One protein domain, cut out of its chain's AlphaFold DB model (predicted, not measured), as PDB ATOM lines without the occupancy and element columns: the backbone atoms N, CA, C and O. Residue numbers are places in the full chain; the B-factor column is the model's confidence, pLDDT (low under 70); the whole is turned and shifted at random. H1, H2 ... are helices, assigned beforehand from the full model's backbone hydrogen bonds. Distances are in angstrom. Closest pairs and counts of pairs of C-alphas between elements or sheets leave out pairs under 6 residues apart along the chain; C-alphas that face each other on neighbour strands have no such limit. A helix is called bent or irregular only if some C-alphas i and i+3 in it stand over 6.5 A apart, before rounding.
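AT A GLANCE: This is residues 1 to 99 of the 155 residues of an uncharacterized protein of Schaedlerella arabinosiphila (UniProt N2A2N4). One long helix, H4, makes the long axis; H3 lies along part of its first half as a helical hairpin, H2 crosses its middle, H1 is near H2, and residues 81 to 99 stick out. The printed part has 99 residues with four named helices, H1 to H4 in order, and no named strand: all helix. It is only just extended, close to loose, with a radius of gyration of the C-alphas of 19.0 A and spans of 68 by 36 by 21 A.

IN THESE COORDINATES: H4, residues 53 to 99, is 68.2 A long, ending at C-alpha 99 (10.503, -42.996, -14.029); it is irregular, with C-alphas 54 and 57 7.9 A apart. H3 is residues 33 to 48, 22.6 A; H2 residues 13 to 22, 14.1 A; H1 residues 2 to 10, 12.8 A, from C-alpha 2 (-27.078, -25.758, -33.261).

HOW THE PARTS SIT: H3 touches H4 residues 58 to 73 alone, closest C-alphas Thr 40 and Met 66, 4.9 A, at a shallow tilt of 22 degrees, opposite ways. H2 touches H4 residues 71 to 80 alone, closest C-alphas Ala 17 and Glu 76, 5.6 A, at a steep tilt of 51 degrees, opposite ways. H1 and H2 are close but not clearly touching, closest C-alphas Lys 10 and Leu 16, 6.9 A. H1 is apart from H3 and H4. Every O i to N i+4 pair is within hydrogen-bond range in H1 and H2, 11 of 12 in H3 and 41 of 43 in H4.

THE WHOLE: The farthest C-alphas, Asp 54 and Gly 99, are 69.4 A apart. The printed part has no cut and no long link. pLDDT is under 70 at residues 1 to 11, 25, 28 and 94 to 99.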
ATOM      1  N   MET A   1     -26.509 -29.033 -36.261       45.31
ATOM      2  CA  MET A   1     -25.779 -28.987 -34.974       45.31
ATOM      3  C   MET A   1     -25.817 -27.579 -34.366       45.31
ATOM      4  O   MET A   1     -24.816 -26.885 -34.381       45.31
ATOM      5  N   LYS A   2     -26.967 -27.115 -33.851       54.91
ATOM      6  CA  LYS A   2     -27.078 -25.758 -33.261       54.91
ATOM      7  C   LYS A   2     -26.733 -25.714 -31.765       54.91
ATOM      8  O   LYS A   2     -26.299 -24.686 -31.266       54.91
ATOM      9  N   ILE A   3     -26.915 -26.834 -31.063       58.94
ATOM     10  CA  ILE A   3     -26.660 -26.946 -29.619       58.94
ATOM     11  C   ILE A   3     -25.154 -27.007 -29.340       58.94
ATOM     12  O   ILE A   3     -24.670 -26.262 -28.501       58.94
ATOM     13  N   ALA A   4     -24.408 -27.817 -30.098       50.69
ATOM     14  CA  ALA A   4     -22.953 -27.909 -29.969       50.69
ATOM     15  C   ALA A   4     -22.264 -26.553 -30.201       50.69
ATOM     16  O   ALA A   4     -21.426 -26.161 -29.401       50.69
ATOM     17  N   ALA A   5     -22.676 -25.793 -31.222       54.03
ATOM     18  CA  ALA A   5     -22.133 -24.459 -31.492       54.03
ATOM     19  C   ALA A   5     -22.319 -23.492 -30.305       54.03
ATOM     20  O   ALA A   5     -21.358 -22.855 -29.896       54.03
ATOM     21  N   LYS A   6     -23.507 -23.469 -29.680       59.22
ATOM     22  CA  LYS A   6     -23.775 -22.670 -28.467       59.22
ATOM     23  C   LYS A   6     -22.965 -23.115 -27.247       59.22
ATOM     24  O   LYS A   6     -22.729 -22.315 -26.351       59.22
ATOM     25  N   ILE A   7     -22.599 -24.394 -27.165       61.28
ATOM     26  CA  ILE A   7     -21.746 -24.911 -26.087       61.28
ATOM     27  C   ILE A   7     -20.300 -24.470 -26.320       61.28
ATOM     28  O   ILE A   7     -19.663 -24.000 -25.388       61.28
ATOM     29  N   PHE A   8     -19.802 -24.568 -27.552       54.66
ATOM     30  CA  PHE A   8     -18.439 -24.154 -27.892       54.66
ATOM     31  C   PHE A   8     -18.237 -22.639 -27.817       54.66
ATOM     32  O   PHE A   8     -17.186 -22.205 -27.366       54.66
ATOM     33  N   GLU A   9     -19.251 -21.847 -28.165       53.69
ATOM     34  CA  GLU A   9     -19.267 -20.393 -27.961       53.69
ATOM     35  C   GLU A   9     -19.091 -20.030 -26.473       53.69
ATOM     36  O   GLU A   9     -18.298 -19.158 -26.120       53.69
ATOM     37  N   LYS A  10     -19.753 -20.782 -25.584       57.78
ATOM     38  CA  LYS A  10     -19.644 -20.632 -24.123       57.78
ATOM     39  C   LYS A  10     -18.370 -21.229 -23.524       57.78
ATOM     40  O   LYS A  10     -17.952 -20.798 -22.459       57.78
ATOM     41  N   ALA A  11     -17.763 -22.213 -24.182       66.44
ATOM     42  CA  ALA A  11     -16.544 -22.889 -23.734       66.44
ATOM     43  C   ALA A  11     -15.258 -22.198 -24.228       66.44
ATOM     44  O   ALA A  11     -14.192 -22.813 -24.269       66.44
ATOM     45  N   THR A  12     -15.354 -20.931 -24.630       77.44
ATOM     46  CA  THR A  12     -14.195 -20.077 -24.892       77.44
ATOM     47  C   THR A  12     -13.615 -19.559 -23.573       77.44
ATOM     48  O   THR A  12     -14.314 -19.499 -22.564       77.44
ATOM     49  N   VAL A  13     -12.335 -19.165 -23.562       81.19
ATOM     50  CA  VAL A  13     -11.699 -18.566 -22.369       81.19
ATOM     51  C   VAL A  13     -12.488 -17.348 -21.885       81.19
ATOM     52  O   VAL A  13     -12.764 -17.237 -20.694       81.19
ATOM     53  N   ARG A  14     -12.920 -16.495 -22.818       82.88
ATOM     54  CA  ARG A  14     -13.797 -15.355 -22.545       82.88
ATOM     55  C   ARG A  14     -15.140 -15.786 -21.975       82.88
ATOM     56  O   ARG A  14     -15.565 -15.254 -20.962       82.88
ATOM     57  N   GLY A  15     -15.778 -16.798 -22.564       81.44
ATOM     58  CA  GLY A  15     -17.038 -17.315 -22.044       81.44
ATOM     59  C   GLY A  15     -16.934 -17.869 -20.630       81.44
ATOM     60  O   GLY A  15     -17.860 -17.694 -19.843       81.44
ATOM     61  N   LEU A  16     -15.795 -18.468 -20.276       83.56
ATOM     62  CA  LEU A  16     -15.519 -18.882 -18.907       83.56
ATOM     63  C   LEU A  16     -15.277 -17.677 -17.986       83.56
ATOM     64  O   LEU A  16     -15.815 -17.660 -16.884       83.56
ATOM     65  N   ALA A  17     -14.506 -16.679 -18.423       86.31
ATOM     66  CA  ALA A  17     -14.243 -15.471 -17.644       86.31
ATOM     67  C   ALA A  17     -15.534 -14.678 -17.359       86.31
ATOM     68  O   ALA A  17     -15.857 -14.426 -16.200       86.31
ATOM     69  N   ASP A  18     -16.323 -14.381 -18.391       84.25
ATOM     70  CA  ASP A  18     -17.580 -13.634 -18.276       84.25
ATOM     71  C   ASP A  18     -18.624 -14.411 -17.462       84.25
ATOM     72  O   ASP A  18     -19.360 -13.830 -16.660       84.25
ATOM     73  N   TYR A  19     -18.652 -15.743 -17.582       84.31
ATOM     74  CA  TYR A  19     -19.495 -16.578 -16.731       84.31
ATOM     75  C   TYR A  19     -19.072 -16.522 -15.257       84.31
ATOM     76  O   TYR A  19     -19.932 -16.471 -14.381       84.31
ATOM     77  N   LEU A  20     -17.769 -16.516 -14.964       85.94
ATOM     78  CA  LEU A  20     -17.269 -16.435 -13.590       85.94
ATOM     79  C   LEU A  20     -17.534 -15.068 -12.948       85.94
ATOM     80  O   LEU A  20     -17.803 -15.015 -11.749       85.94
ATOM     81  N   ILE A  21     -17.467 -13.983 -13.723       87.38
ATOM     82  CA  ILE A  21     -17.667 -12.620 -13.210       87.38
ATOM     83  C   ILE A  21     -19.157 -12.259 -13.147       87.38
ATOM     84  O   ILE A  21     -19.618 -11.736 -12.134       87.38
ATOM     85  N   TYR A  22     -19.925 -12.553 -14.201       85.38
ATOM     86  CA  TYR A  22     -21.300 -12.060 -14.363       85.38
ATOM     87  C   TYR A  22     -22.370 -13.156 -14.389       85.38
ATOM     88  O   TYR A  22     -23.559 -12.852 -14.315       85.38
ATOM     89  N   GLY A  23     -21.995 -14.432 -14.527       83.44
ATOM     90  CA  GLY A  23     -22.949 -15.535 -14.702       83.44
ATOM     91  C   GLY A  23     -23.666 -15.536 -16.059       83.44
ATOM     92  O   GLY A  23     -24.627 -16.286 -16.249       83.44
ATOM     93  N   LEU A  24     -23.214 -14.708 -17.006       76.44
ATOM     94  CA  LEU A  24     -23.831 -14.508 -18.316       76.44
ATOM     95  C   LEU A  24     -22.927 -15.030 -19.444       76.44
ATOM     96  O   LEU A  24     -21.711 -15.104 -19.279       76.44
ATOM     97  N   PRO A  25     -23.511 -15.449 -20.584       68.06
ATOM     98  CA  PRO A  25     -22.726 -15.759 -21.769       68.06
ATOM     99  C   PRO A  25     -22.029 -14.494 -22.298       68.06
ATOM    100  O   PRO A  25     -22.616 -13.415 -22.213       68.06
ATOM    101  N   PRO A  26     -20.821 -14.640 -22.861       70.81
ATOM    102  CA  PRO A  26     -20.020 -13.515 -23.320       70.81
ATOM    103  C   PRO A  26     -20.672 -12.841 -24.527       70.81
ATOM    104  O   PRO A  26     -21.290 -13.514 -25.361       70.81
ATOM    105  N   GLU A  27     -20.479 -11.532 -24.663       75.81
ATOM    106  CA  GLU A  27     -20.692 -10.878 -25.952       75.81
ATOM    107  C   GLU A  27     -19.498 -11.169 -26.875       75.81
ATOM    108  O   GLU A  27     -18.343 -11.105 -26.434       75.81
ATOM    109  N   PRO A  28     -19.743 -11.537 -28.145       69.81
ATOM    110  CA  PRO A  28     -18.668 -11.775 -29.091       69.81
ATOM    111  C   PRO A  28     -17.941 -10.464 -29.373       69.81
ATOM    112  O   PRO A  28     -18.546  -9.484 -29.802       69.81
ATOM    113  N   ASP A  29     -16.632 -10.462 -29.161       76.94
ATOM    114  CA  ASP A  29     -15.791  -9.313 -29.460       76.94
ATOM    115  C   ASP A  29     -14.388  -9.783 -29.858       76.94
ATOM    116  O   ASP A  29     -13.788 -10.656 -29.224       76.94
ATOM    117  N   GLU A  30     -13.943  -9.239 -30.990       82.31
ATOM    118  CA  GLU A  30     -12.754  -9.639 -31.745       82.31
ATOM    119  C   GLU A  30     -11.540  -8.744 -31.456       82.31
ATOM    120  O   GLU A  30     -10.455  -8.987 -31.990       82.31
ATOM    121  N   ARG A  31     -11.704  -7.696 -30.637       86.00
ATOM    122  CA  ARG A  31     -10.612  -6.791 -30.266       86.00
ATOM    123  C   ARG A  31      -9.574  -7.529 -29.425       86.00
ATOM    124  O   ARG A  31      -9.896  -8.400 -28.614       86.00
ATOM    125  N   ASP A  32      -8.315  -7.137 -29.586       88.69
ATOM    126  CA  ASP A  32      -7.243  -7.626 -28.726       88.69
ATOM    127  C   ASP A  32      -7.357  -7.056 -27.298       88.69
ATOM    128  O   ASP A  32      -8.039  -6.059 -27.048       88.69
ATOM    129  N   TYR A  33      -6.684  -7.702 -26.340       89.38
ATOM    130  CA  TYR A  33      -6.742  -7.311 -24.929       89.38
ATOM    131  C   TYR A  33      -6.304  -5.879 -24.674       89.38
ATOM    132  O   TYR A  33      -6.904  -5.199 -23.849       89.38
ATOM    133  N   LYS A  34      -5.276  -5.409 -25.379       90.94
ATOM    134  CA  LYS A  34      -4.779  -4.056 -25.184       90.94
ATOM    135  C   LYS A  34      -5.788  -3.043 -25.717       90.94
ATOM    136  O   LYS A  34      -6.115  -2.108 -25.004       90.94
ATOM    137  N   ALA A  35      -6.322  -3.266 -26.914       92.31
ATOM    138  CA  ALA A  35      -7.333  -2.409 -27.514       92.31
ATOM    139  C   ALA A  35      -8.594  -2.301 -26.639       92.31
ATOM    140  O   ALA A  35      -9.101  -1.199 -26.450       92.31
ATOM    141  N   ARG A  36      -9.065  -3.415 -26.056       90.75
ATOM    142  CA  ARG A  36     -10.205  -3.417 -25.116       90.75
ATOM    143  C   ARG A  36      -9.937  -2.551 -23.889       90.75
ATOM    144  O   ARG A  36     -10.787  -1.759 -23.494       90.75
ATOM    145  N   LEU A  37      -8.755  -2.701 -23.297       93.12
ATOM    146  CA  LEU A  37      -8.364  -1.931 -22.125       93.12
ATOM    147  C   LEU A  37      -8.203  -0.447 -22.460       93.12
ATOM    148  O   LEU A  37      -8.854   0.385 -21.829       93.12
ATOM    149  N   ASP A  38      -7.384  -0.132 -23.464       94.69
ATOM    150  CA  ASP A  38      -7.060   1.234 -23.885       94.69
ATOM    151  C   ASP A  38      -8.341   2.028 -24.200       94.69
ATOM    152  O   ASP A  38      -8.487   3.155 -23.739       94.69
ATOM    153  N   GLU A  39      -9.326   1.426 -24.875       93.50
ATOM    154  CA  GLU A  39     -10.603   2.088 -25.173       93.50
ATOM    155  C   GLU A  39     -11.367   2.509 -23.907       93.50
ATOM    156  O   GLU A  39     -11.880   3.631 -23.826       93.50
ATOM    157  N   THR A  40     -11.435   1.634 -22.898       93.56
ATOM    158  CA  THR A  40     -12.110   1.962 -21.633       93.56
ATOM    159  C   THR A  40     -11.336   2.978 -20.797       93.56
ATOM    160  O   THR A  40     -11.953   3.850 -20.179       93.56
ATOM    161  N   TYR A  41     -10.000   2.925 -20.824       93.88
ATOM    162  CA  TYR A  41      -9.144   3.917 -20.176       93.88
ATOM    163  C   TYR A  41      -9.306   5.299 -20.820       93.88
ATOM    164  O   TYR A  41      -9.560   6.268 -20.105       93.88
ATOM    165  N   ASP A  42      -9.259   5.385 -22.151       94.25
ATOM    166  CA  ASP A  42      -9.438   6.632 -22.905       94.25
ATOM    167  C   ASP A  42     -10.838   7.231 -22.685       94.25
ATOM    168  O   ASP A  42     -11.016   8.453 -22.574       94.25
ATOM    169  N   ALA A  43     -11.870   6.380 -22.621       91.81
ATOM    170  CA  ALA A  43     -13.228   6.807 -22.304       91.81
ATOM    171  C   ALA A  43     -13.317   7.402 -20.894       91.81
ATOM    172  O   ALA A  43     -13.864   8.499 -20.735       91.81
ATOM    173  N   PHE A  44     -12.746   6.714 -19.903       92.56
ATOM    174  CA  PHE A  44     -12.732   7.168 -18.517       92.56
ATOM    175  C   PHE A  44     -11.953   8.474 -18.361       92.56
ATOM    176  O   PHE A  44     -12.479   9.430 -17.791       92.56
ATOM    177  N   GLU A  45     -10.744   8.560 -18.919       92.31
ATOM    178  CA  GLU A  45      -9.889   9.747 -18.837       92.31
ATOM    179  C   GLU A  45     -10.586  10.981 -19.419       92.31
ATOM    180  O   GLU A  45     -10.644  12.037 -18.788       92.31
ATOM    181  N   ARG A  46     -11.200  10.845 -20.597       90.94
ATOM    182  CA  ARG A  46     -11.920  11.940 -21.259       90.94
ATOM    183  C   ARG A  46     -13.071  12.499 -20.420       90.94
ATOM    184  O   ARG A  46     -13.313  13.707 -20.474       90.94
ATOM    185  N   ILE A  47     -13.795  11.643 -19.698       89.31
ATOM    186  CA  ILE A  47     -14.912  12.052 -18.834       89.31
ATOM    187  C   ILE A  47     -14.379  12.614 -17.513       89.31
ATOM    188  O   ILE A  47     -14.828  13.673 -17.078       89.31
ATOM    189  N   ALA A  48     -13.360  11.985 -16.927       87.75
ATOM    190  CA  ALA A  48     -12.709  12.449 -15.705       87.75
ATOM    191  C   ALA A  48     -12.088  13.847 -15.865       87.75
ATOM    192  O   ALA A  48     -12.219  14.689 -14.977       87.75
ATOM    193  N   LEU A  49     -11.470  14.139 -17.014       89.44
ATOM    194  CA  LEU A  49     -10.895  15.456 -17.312       89.44
ATOM    195  C   LEU A  49     -11.947  16.565 -17.462       89.44
ATOM    196  O   LEU A  49     -11.627  17.739 -17.285       89.44
ATOM    197  N   LYS A  50     -13.190  16.213 -17.803       88.44
ATOM    198  CA  LYS A  50     -14.317  17.146 -17.977       88.44
ATOM    199  C   LYS A  50     -15.314  17.072 -16.821       88.44
ATOM    200  O   LYS A  50     -16.479  17.416 -17.003       88.44
ATOM    201  N   TYR A  51     -14.865  16.594 -15.664       80.38
ATOM    202  CA  TYR A  51     -15.735  16.319 -14.535       80.38
ATOM    203  C   TYR A  51     -16.551  17.548 -14.106       80.38
ATOM    204  O   TYR A  51     -16.015  18.634 -13.883       80.38
ATOM    205  N   ASP A  52     -17.852  17.322 -13.955       78.50
ATOM    206  CA  ASP A  52     -18.854  18.256 -13.455       78.50
ATOM    207  C   ASP A  52     -19.645  17.520 -12.359       78.50
ATOM    208  O   ASP A  52     -20.030  16.367 -12.591       78.50
ATOM    209  N   PRO A  53     -19.875  18.116 -11.171       76.38
ATOM    210  CA  PRO A  53     -20.705  17.524 -10.122       76.38
ATOM    211  C   PRO A  53     -22.052  16.975 -10.609       76.38
ATOM    212  O   PRO A  53     -22.486  15.934 -10.114       76.38
ATOM    213  N   ASP A  54     -22.674  17.620 -11.601       78.44
ATOM    214  CA  ASP A  54     -23.957  17.184 -12.171       78.44
ATOM    215  C   ASP A  54     -23.823  15.948 -13.090       78.44
ATOM    216  O   ASP A  54     -24.797  15.230 -13.304       78.44
ATOM    217  N   ASN A  55     -22.609  15.634 -13.560       75.00
ATOM    218  CA  ASN A  55     -22.285  14.483 -14.419       75.00
ATOM    219  C   ASN A  55     -21.553  13.355 -13.660       75.00
ATOM    220  O   ASN A  55     -20.857  12.529 -14.255       75.00
ATOM    221  N   ALA A  56     -21.692  13.290 -12.331       82.56
ATOM    222  CA  ALA A  56     -21.075  12.234 -11.523       82.56
ATOM    223  C   ALA A  56     -21.544  10.816 -11.910       82.56
ATOM    224  O   ALA A  56     -20.790   9.857 -11.737       82.56
ATOM    225  N   SER A  57     -22.759  10.677 -12.459       85.44
ATOM    226  CA  SER A  57     -23.275   9.403 -12.978       85.44
ATOM    227  C   SER A  57     -22.435   8.860 -14.125       85.44
ATOM    228  O   SER A  57     -22.151   7.666 -14.160       85.44
ATOM    229  N   ASP A  58     -22.013   9.734 -15.034       87.31
ATOM    230  CA  ASP A  58     -21.301   9.342 -16.247       87.31
ATOM    231  C   ASP A  58     -19.889   8.897 -15.887       87.31
ATOM    232  O   ASP A  58     -19.428   7.853 -16.342       87.31
ATOM    233  N   LEU A  59     -19.245   9.621 -14.965       89.44
ATOM    234  CA  LEU A  59     -17.951   9.225 -14.420       89.44
ATOM    235  C   LEU A  59     -18.017   7.851 -13.740       89.44
ATOM    236  O   LEU A  59     -17.138   7.016 -13.951       89.44
ATOM    237  N   LEU A  60     -19.053   7.609 -12.930       90.94
ATOM    238  CA  LEU A  60     -19.250   6.323 -12.258       90.94
ATOM    239  C   LEU A  60     -19.531   5.192 -13.251       90.94
ATOM    240  O   LEU A  60     -18.985   4.104 -13.086       90.94
ATOM    241  N   SER A  61     -20.337   5.448 -14.284       92.31
ATOM    242  CA  SER A  61     -20.607   4.468 -15.339       92.31
ATOM    243  C   SER A  61     -19.316   4.076 -16.046       92.31
ATOM    244  O   SER A  61     -19.003   2.895 -16.145       92.31
ATOM    245  N   THR A  62     -18.507   5.051 -16.463       92.44
ATOM    246  CA  THR A  62     -17.268   4.751 -17.187       92.44
ATOM    247  C   THR A  62     -16.196   4.132 -16.287       92.44
ATOM    248  O   THR A  62     -15.426   3.290 -16.741       92.44
ATOM    249  N   ALA A  63     -16.167   4.473 -14.994       92.81
ATOM    250  CA  ALA A  63     -15.319   3.784 -14.020       92.81
ATOM    251  C   ALA A  63     -15.712   2.307 -13.862       92.81
ATOM    252  O   ALA A  63     -14.842   1.435 -13.762       92.81
ATOM    253  N   ASN A  64     -17.019   2.030 -13.839       93.00
ATOM    254  CA  ASN A  64     -17.545   0.673 -13.802       93.00
ATOM    255  C   ASN A  64     -17.155  -0.095 -15.069       93.00
ATOM    256  O   ASN A  64     -16.613  -1.187 -14.950       93.00
ATOM    257  N   ASP A  65     -17.330   0.493 -16.253       92.38
ATOM    258  CA  ASP A  65     -16.982  -0.142 -17.532       92.38
ATOM    259  C   ASP A  65     -15.483  -0.478 -17.616       92.38
ATOM    260  O   ASP A  65     -15.114  -1.611 -17.923       92.38
ATOM    261  N   MET A  66     -14.615   0.465 -17.236       94.06
ATOM    262  CA  MET A  66     -13.164   0.254 -17.156       94.06
ATOM    263  C   MET A  66     -12.789  -0.866 -16.178       94.06
ATOM    264  O   MET A  66     -11.917  -1.689 -16.454       94.06
ATOM    265  N   THR A  67     -13.434  -0.914 -15.012       92.75
ATOM    266  CA  THR A  67     -13.150  -1.945 -14.002       92.75
ATOM    267  C   THR A  67     -13.642  -3.319 -14.451       92.75
ATOM    268  O   THR A  67     -12.943  -4.313 -14.253       92.75
ATOM    269  N   CYS A  68     -14.815  -3.371 -15.080       91.00
ATOM    270  CA  CYS A  68     -15.400  -4.574 -15.659       91.00
ATOM    271  C   CYS A  68     -14.482  -5.183 -16.721       91.00
ATOM    272  O   CYS A  68     -14.091  -6.343 -16.596       91.00
ATOM    273  N   GLU A  69     -14.055  -4.390 -17.706       91.06
ATOM    274  CA  GLU A  69     -13.171  -4.892 -18.761       91.06
ATOM    275  C   GLU A  69     -11.796  -5.304 -18.233       91.06
ATOM    276  O   GLU A  69     -11.266  -6.346 -18.623       91.06
ATOM    277  N   ASN A  70     -11.245  -4.564 -17.264       92.88
ATOM    278  CA  ASN A  70     -10.040  -4.988 -16.552       92.88
ATOM    279  C   ASN A  70     -10.213  -6.371 -15.912       92.88
ATOM    280  O   ASN A  70      -9.358  -7.244 -16.084       92.88
ATOM    281  N   ALA A  71     -11.304  -6.585 -15.175       92.38
ATOM    282  CA  ALA A  71     -11.559  -7.856 -14.511       92.38
ATOM    283  C   ALA A  71     -11.670  -9.005 -15.526       92.38
ATOM    284  O   ALA A  71     -11.046 -10.048 -15.320       92.38
ATOM    285  N   CYS A  72     -12.381  -8.797 -16.638       90.62
ATOM    286  CA  CYS A  72     -12.496  -9.781 -17.714       90.62
ATOM    287  C   CYS A  72     -11.133 -10.125 -18.315       90.62
ATOM    288  O   CYS A  72     -10.737 -11.289 -18.308       90.62
ATOM    289  N   VAL A  73     -10.383  -9.125 -18.783       91.69
ATOM    290  CA  VAL A  73      -9.103  -9.341 -19.473       91.69
ATOM    291  C   VAL A  73      -8.091 -10.050 -18.569       91.69
ATOM    292  O   VAL A  73      -7.470 -11.030 -18.986       91.69
ATOM    293  N   TYR A  74      -7.942  -9.618 -17.313       93.75
ATOM    294  CA  TYR A  74      -7.001 -10.267 -16.396       93.75
ATOM    295  C   TYR A  74      -7.428 -11.682 -16.012       93.75
ATOM    296  O   TYR A  74      -6.569 -12.553 -15.851       93.75
ATOM    297  N   LEU A  75      -8.731 -11.945 -15.900       92.19
ATOM    298  CA  LEU A  75      -9.226 -13.292 -15.647       92.19
ATOM    299  C   LEU A  75      -9.010 -14.208 -16.856       92.19
ATOM    300  O   LEU A  75      -8.569 -15.341 -16.678       92.19
ATOM    301  N   GLU A  76      -9.251 -13.725 -18.076       91.38
ATOM    302  CA  GLU A  76      -8.968 -14.472 -19.304       91.38
ATOM    303  C   GLU A  76      -7.487 -14.871 -19.393       91.38
ATOM    304  O   GLU A  76      -7.164 -16.041 -19.624       91.38
ATOM    305  N   ILE A  77      -6.581 -13.921 -19.141       91.81
ATOM    306  CA  ILE A  77      -5.134 -14.171 -19.099       91.81
ATOM    307  C   ILE A  77      -4.792 -15.166 -17.980       91.81
ATOM    308  O   ILE A  77      -4.021 -16.105 -18.191       91.81
ATOM    309  N   GLY A  78      -5.389 -15.000 -16.797       92.06
ATOM    310  CA  GLY A  78      -5.190 -15.886 -15.652       92.06
ATOM    311  C   GLY A  78      -5.625 -17.327 -15.929       92.06
ATOM    312  O   GLY A  78      -4.904 -18.263 -15.591       92.06
ATOM    313  N   ILE A  79      -6.759 -17.517 -16.605       91.31
ATOM    314  CA  ILE A  79      -7.252 -18.833 -17.033       91.31
ATOM    315  C   ILE A  79      -6.279 -19.472 -18.029       91.31
ATOM    316  O   ILE A  79      -5.932 -20.645 -17.878       91.31
ATOM    317  N   GLN A  80      -5.804 -18.715 -19.023       90.50
ATOM    318  CA  GLN A  80      -4.834 -19.217 -20.005       90.50
ATOM    319  C   GLN A  80      -3.532 -19.665 -19.335       90.50
ATOM    320  O   GLN A  80      -3.057 -20.776 -19.584       90.50
ATOM    321  N   ALA A  81      -2.984 -18.836 -18.442       91.06
ATOM    322  CA  ALA A  81      -1.797 -19.174 -17.666       91.06
ATOM    323  C   ALA A  81      -2.039 -20.387 -16.752       91.06
ATOM    324  O   ALA A  81      -1.196 -21.279 -16.674       91.06
ATOM    325  N   GLY A  82      -3.208 -20.465 -16.112       90.62
ATOM    326  CA  GLY A  82      -3.604 -21.583 -15.257       90.62
ATOM    327  C   GLY A  82      -3.648 -22.914 -16.006       90.62
ATOM    328  O   GLY A  82      -3.077 -23.899 -15.538       90.62
ATOM    329  N   PHE A  83      -4.246 -22.950 -17.200       88.56
ATOM    330  CA  PHE A  83      -4.239 -24.156 -18.032       88.56
ATOM    331  C   PHE A  83      -2.832 -24.555 -18.472       88.56
ATOM    332  O   PHE A  83      -2.519 -25.745 -18.481       88.56
ATOM    333  N   LEU A  84      -1.974 -23.584 -18.798       88.38
ATOM    334  CA  LEU A  84      -0.586 -23.864 -19.154       88.38
ATOM    335  C   LEU A  84       0.188 -24.472 -17.975       88.38
ATOM    336  O   LEU A  84       0.892 -25.461 -18.166       88.38
ATOM    337  N   LEU A  85       0.009 -23.938 -16.763       90.69
ATOM    338  CA  LEU A  85       0.612 -24.475 -15.539       90.69
ATOM    339  C   LEU A  85       0.122 -25.892 -15.238       90.69
ATOM    340  O   LEU A  85       0.934 -26.773 -14.977       90.69
ATOM    341  N   ILE A  86      -1.189 -26.140 -15.328       88.81
ATOM    342  CA  ILE A  86      -1.755 -27.483 -15.139       88.81
ATOM    343  C   ILE A  86      -1.174 -28.450 -16.175       88.81
ATOM    344  O   ILE A  86      -0.769 -29.556 -15.821       88.81
ATOM    345  N   ALA A  87      -1.085 -28.044 -17.444       83.81
ATOM    346  CA  ALA A  87      -0.500 -28.872 -18.494       83.81
ATOM    347  C   ALA A  87       0.986 -29.176 -18.240       83.81
ATOM    348  O   ALA A  87       1.428 -30.296 -18.500       83.81
ATOM    349  N   ASP A  88       1.749 -28.210 -17.729       85.25
ATOM    350  CA  ASP A  88       3.154 -28.402 -17.365       85.25
ATOM    351  C   ASP A  88       3.307 -29.349 -16.167       85.25
ATOM    352  O   ASP A  88       4.035 -30.337 -16.240       85.25
ATOM    353  N   MET A  89       2.517 -29.144 -15.110       86.12
ATOM    354  CA  MET A  89       2.466 -30.039 -13.952       86.12
ATOM    355  C   MET A  89       2.093 -31.468 -14.354       86.12
ATOM    356  O   MET A  89       2.729 -32.415 -13.902       86.12
ATOM    357  N   MET A  90       1.100 -31.648 -15.230       79.56
ATOM    358  CA  MET A  90       0.710 -32.974 -15.719       79.56
ATOM    359  C   MET A  90       1.825 -33.639 -16.525       79.56
ATOM    360  O   MET A  90       2.029 -34.840 -16.376       79.56
ATOM    361  N   LYS A  91       2.564 -32.889 -17.352       79.38
ATOM    362  CA  LYS A  91       3.738 -33.424 -18.059       79.38
ATOM    363  C   LYS A  91       4.836 -33.834 -17.084       79.38
ATOM    364  O   LYS A  91       5.404 -34.906 -17.259       79.38
ATOM    365  N   ASN A  92       5.096 -33.026 -16.059       76.56
ATOM    366  CA  ASN A  92       6.111 -33.313 -15.045       76.56
ATOM    367  C   ASN A  92       5.738 -34.558 -14.225       76.56
ATOM    368  O   ASN A  92       6.543 -35.478 -14.133       76.56
ATOM    369  N   ILE A  93       4.488 -34.666 -13.759       73.88
ATOM    370  CA  ILE A  93       3.981 -35.847 -13.037       73.88
ATOM    371  C   ILE A  93       3.972 -37.091 -13.937       73.88
ATOM    372  O   ILE A  93       4.373 -38.165 -13.512       73.88
ATOM    373  N   GLN A  94       3.551 -36.980 -15.202       58.62
ATOM    374  CA  GLN A  94       3.612 -38.107 -16.144       58.62
ATOM    375  C   GLN A  94       5.052 -38.532 -16.463       58.62
ATOM    376  O   GLN A  94       5.274 -39.693 -16.804       58.62
ATOM    377  N   CYS A  95       6.016 -37.613 -16.372       49.00
ATOM    378  CA  CYS A  95       7.439 -37.909 -16.504       49.00
ATOM    379  C   CYS A  95       7.974 -38.629 -15.254       49.00
ATOM    380  O   CYS A  95       8.692 -39.613 -15.397       49.00
ATOM    381  N   GLU A  96       7.552 -38.225 -14.051       48.34
ATOM    382  CA  GLU A  96       7.871 -38.915 -12.789       48.34
ATOM    383  C   GLU A  96       7.239 -40.316 -12.731       48.34
ATOM    384  O   GLU A  96       7.932 -41.296 -12.477       48.34
ATOM    385  N   CYS A  97       5.969 -40.470 -13.119       44.34
ATOM    386  CA  CYS A  97       5.325 -41.783 -13.259       44.34
ATOM    387  C   CYS A  97       5.878 -42.625 -14.426       44.34
ATOM    388  O   CYS A  97       5.582 -43.814 -14.509       44.34
ATOM    389  N   ARG A  98       6.656 -42.038 -15.346       43.91
ATOM    390  CA  ARG A  98       7.452 -42.774 -16.346       43.91
ATOM    391  C   ARG A  98       8.841 -43.158 -15.843       43.91
ATOM    392  O   ARG A  98       9.475 -43.977 -16.497       43.91
ATOM    393  N   GLY A  99       9.301 -42.567 -14.742       46.06
ATOM    394  CA  GLY A  99      10.503 -42.996 -14.029       46.06
ATOM    395  C   GLY A  99      10.262 -44.226 -13.150       46.06
ATOM    396  O   GLY A  99      11.183 -45.014 -12.977       46.06
TER     397      GLY A  99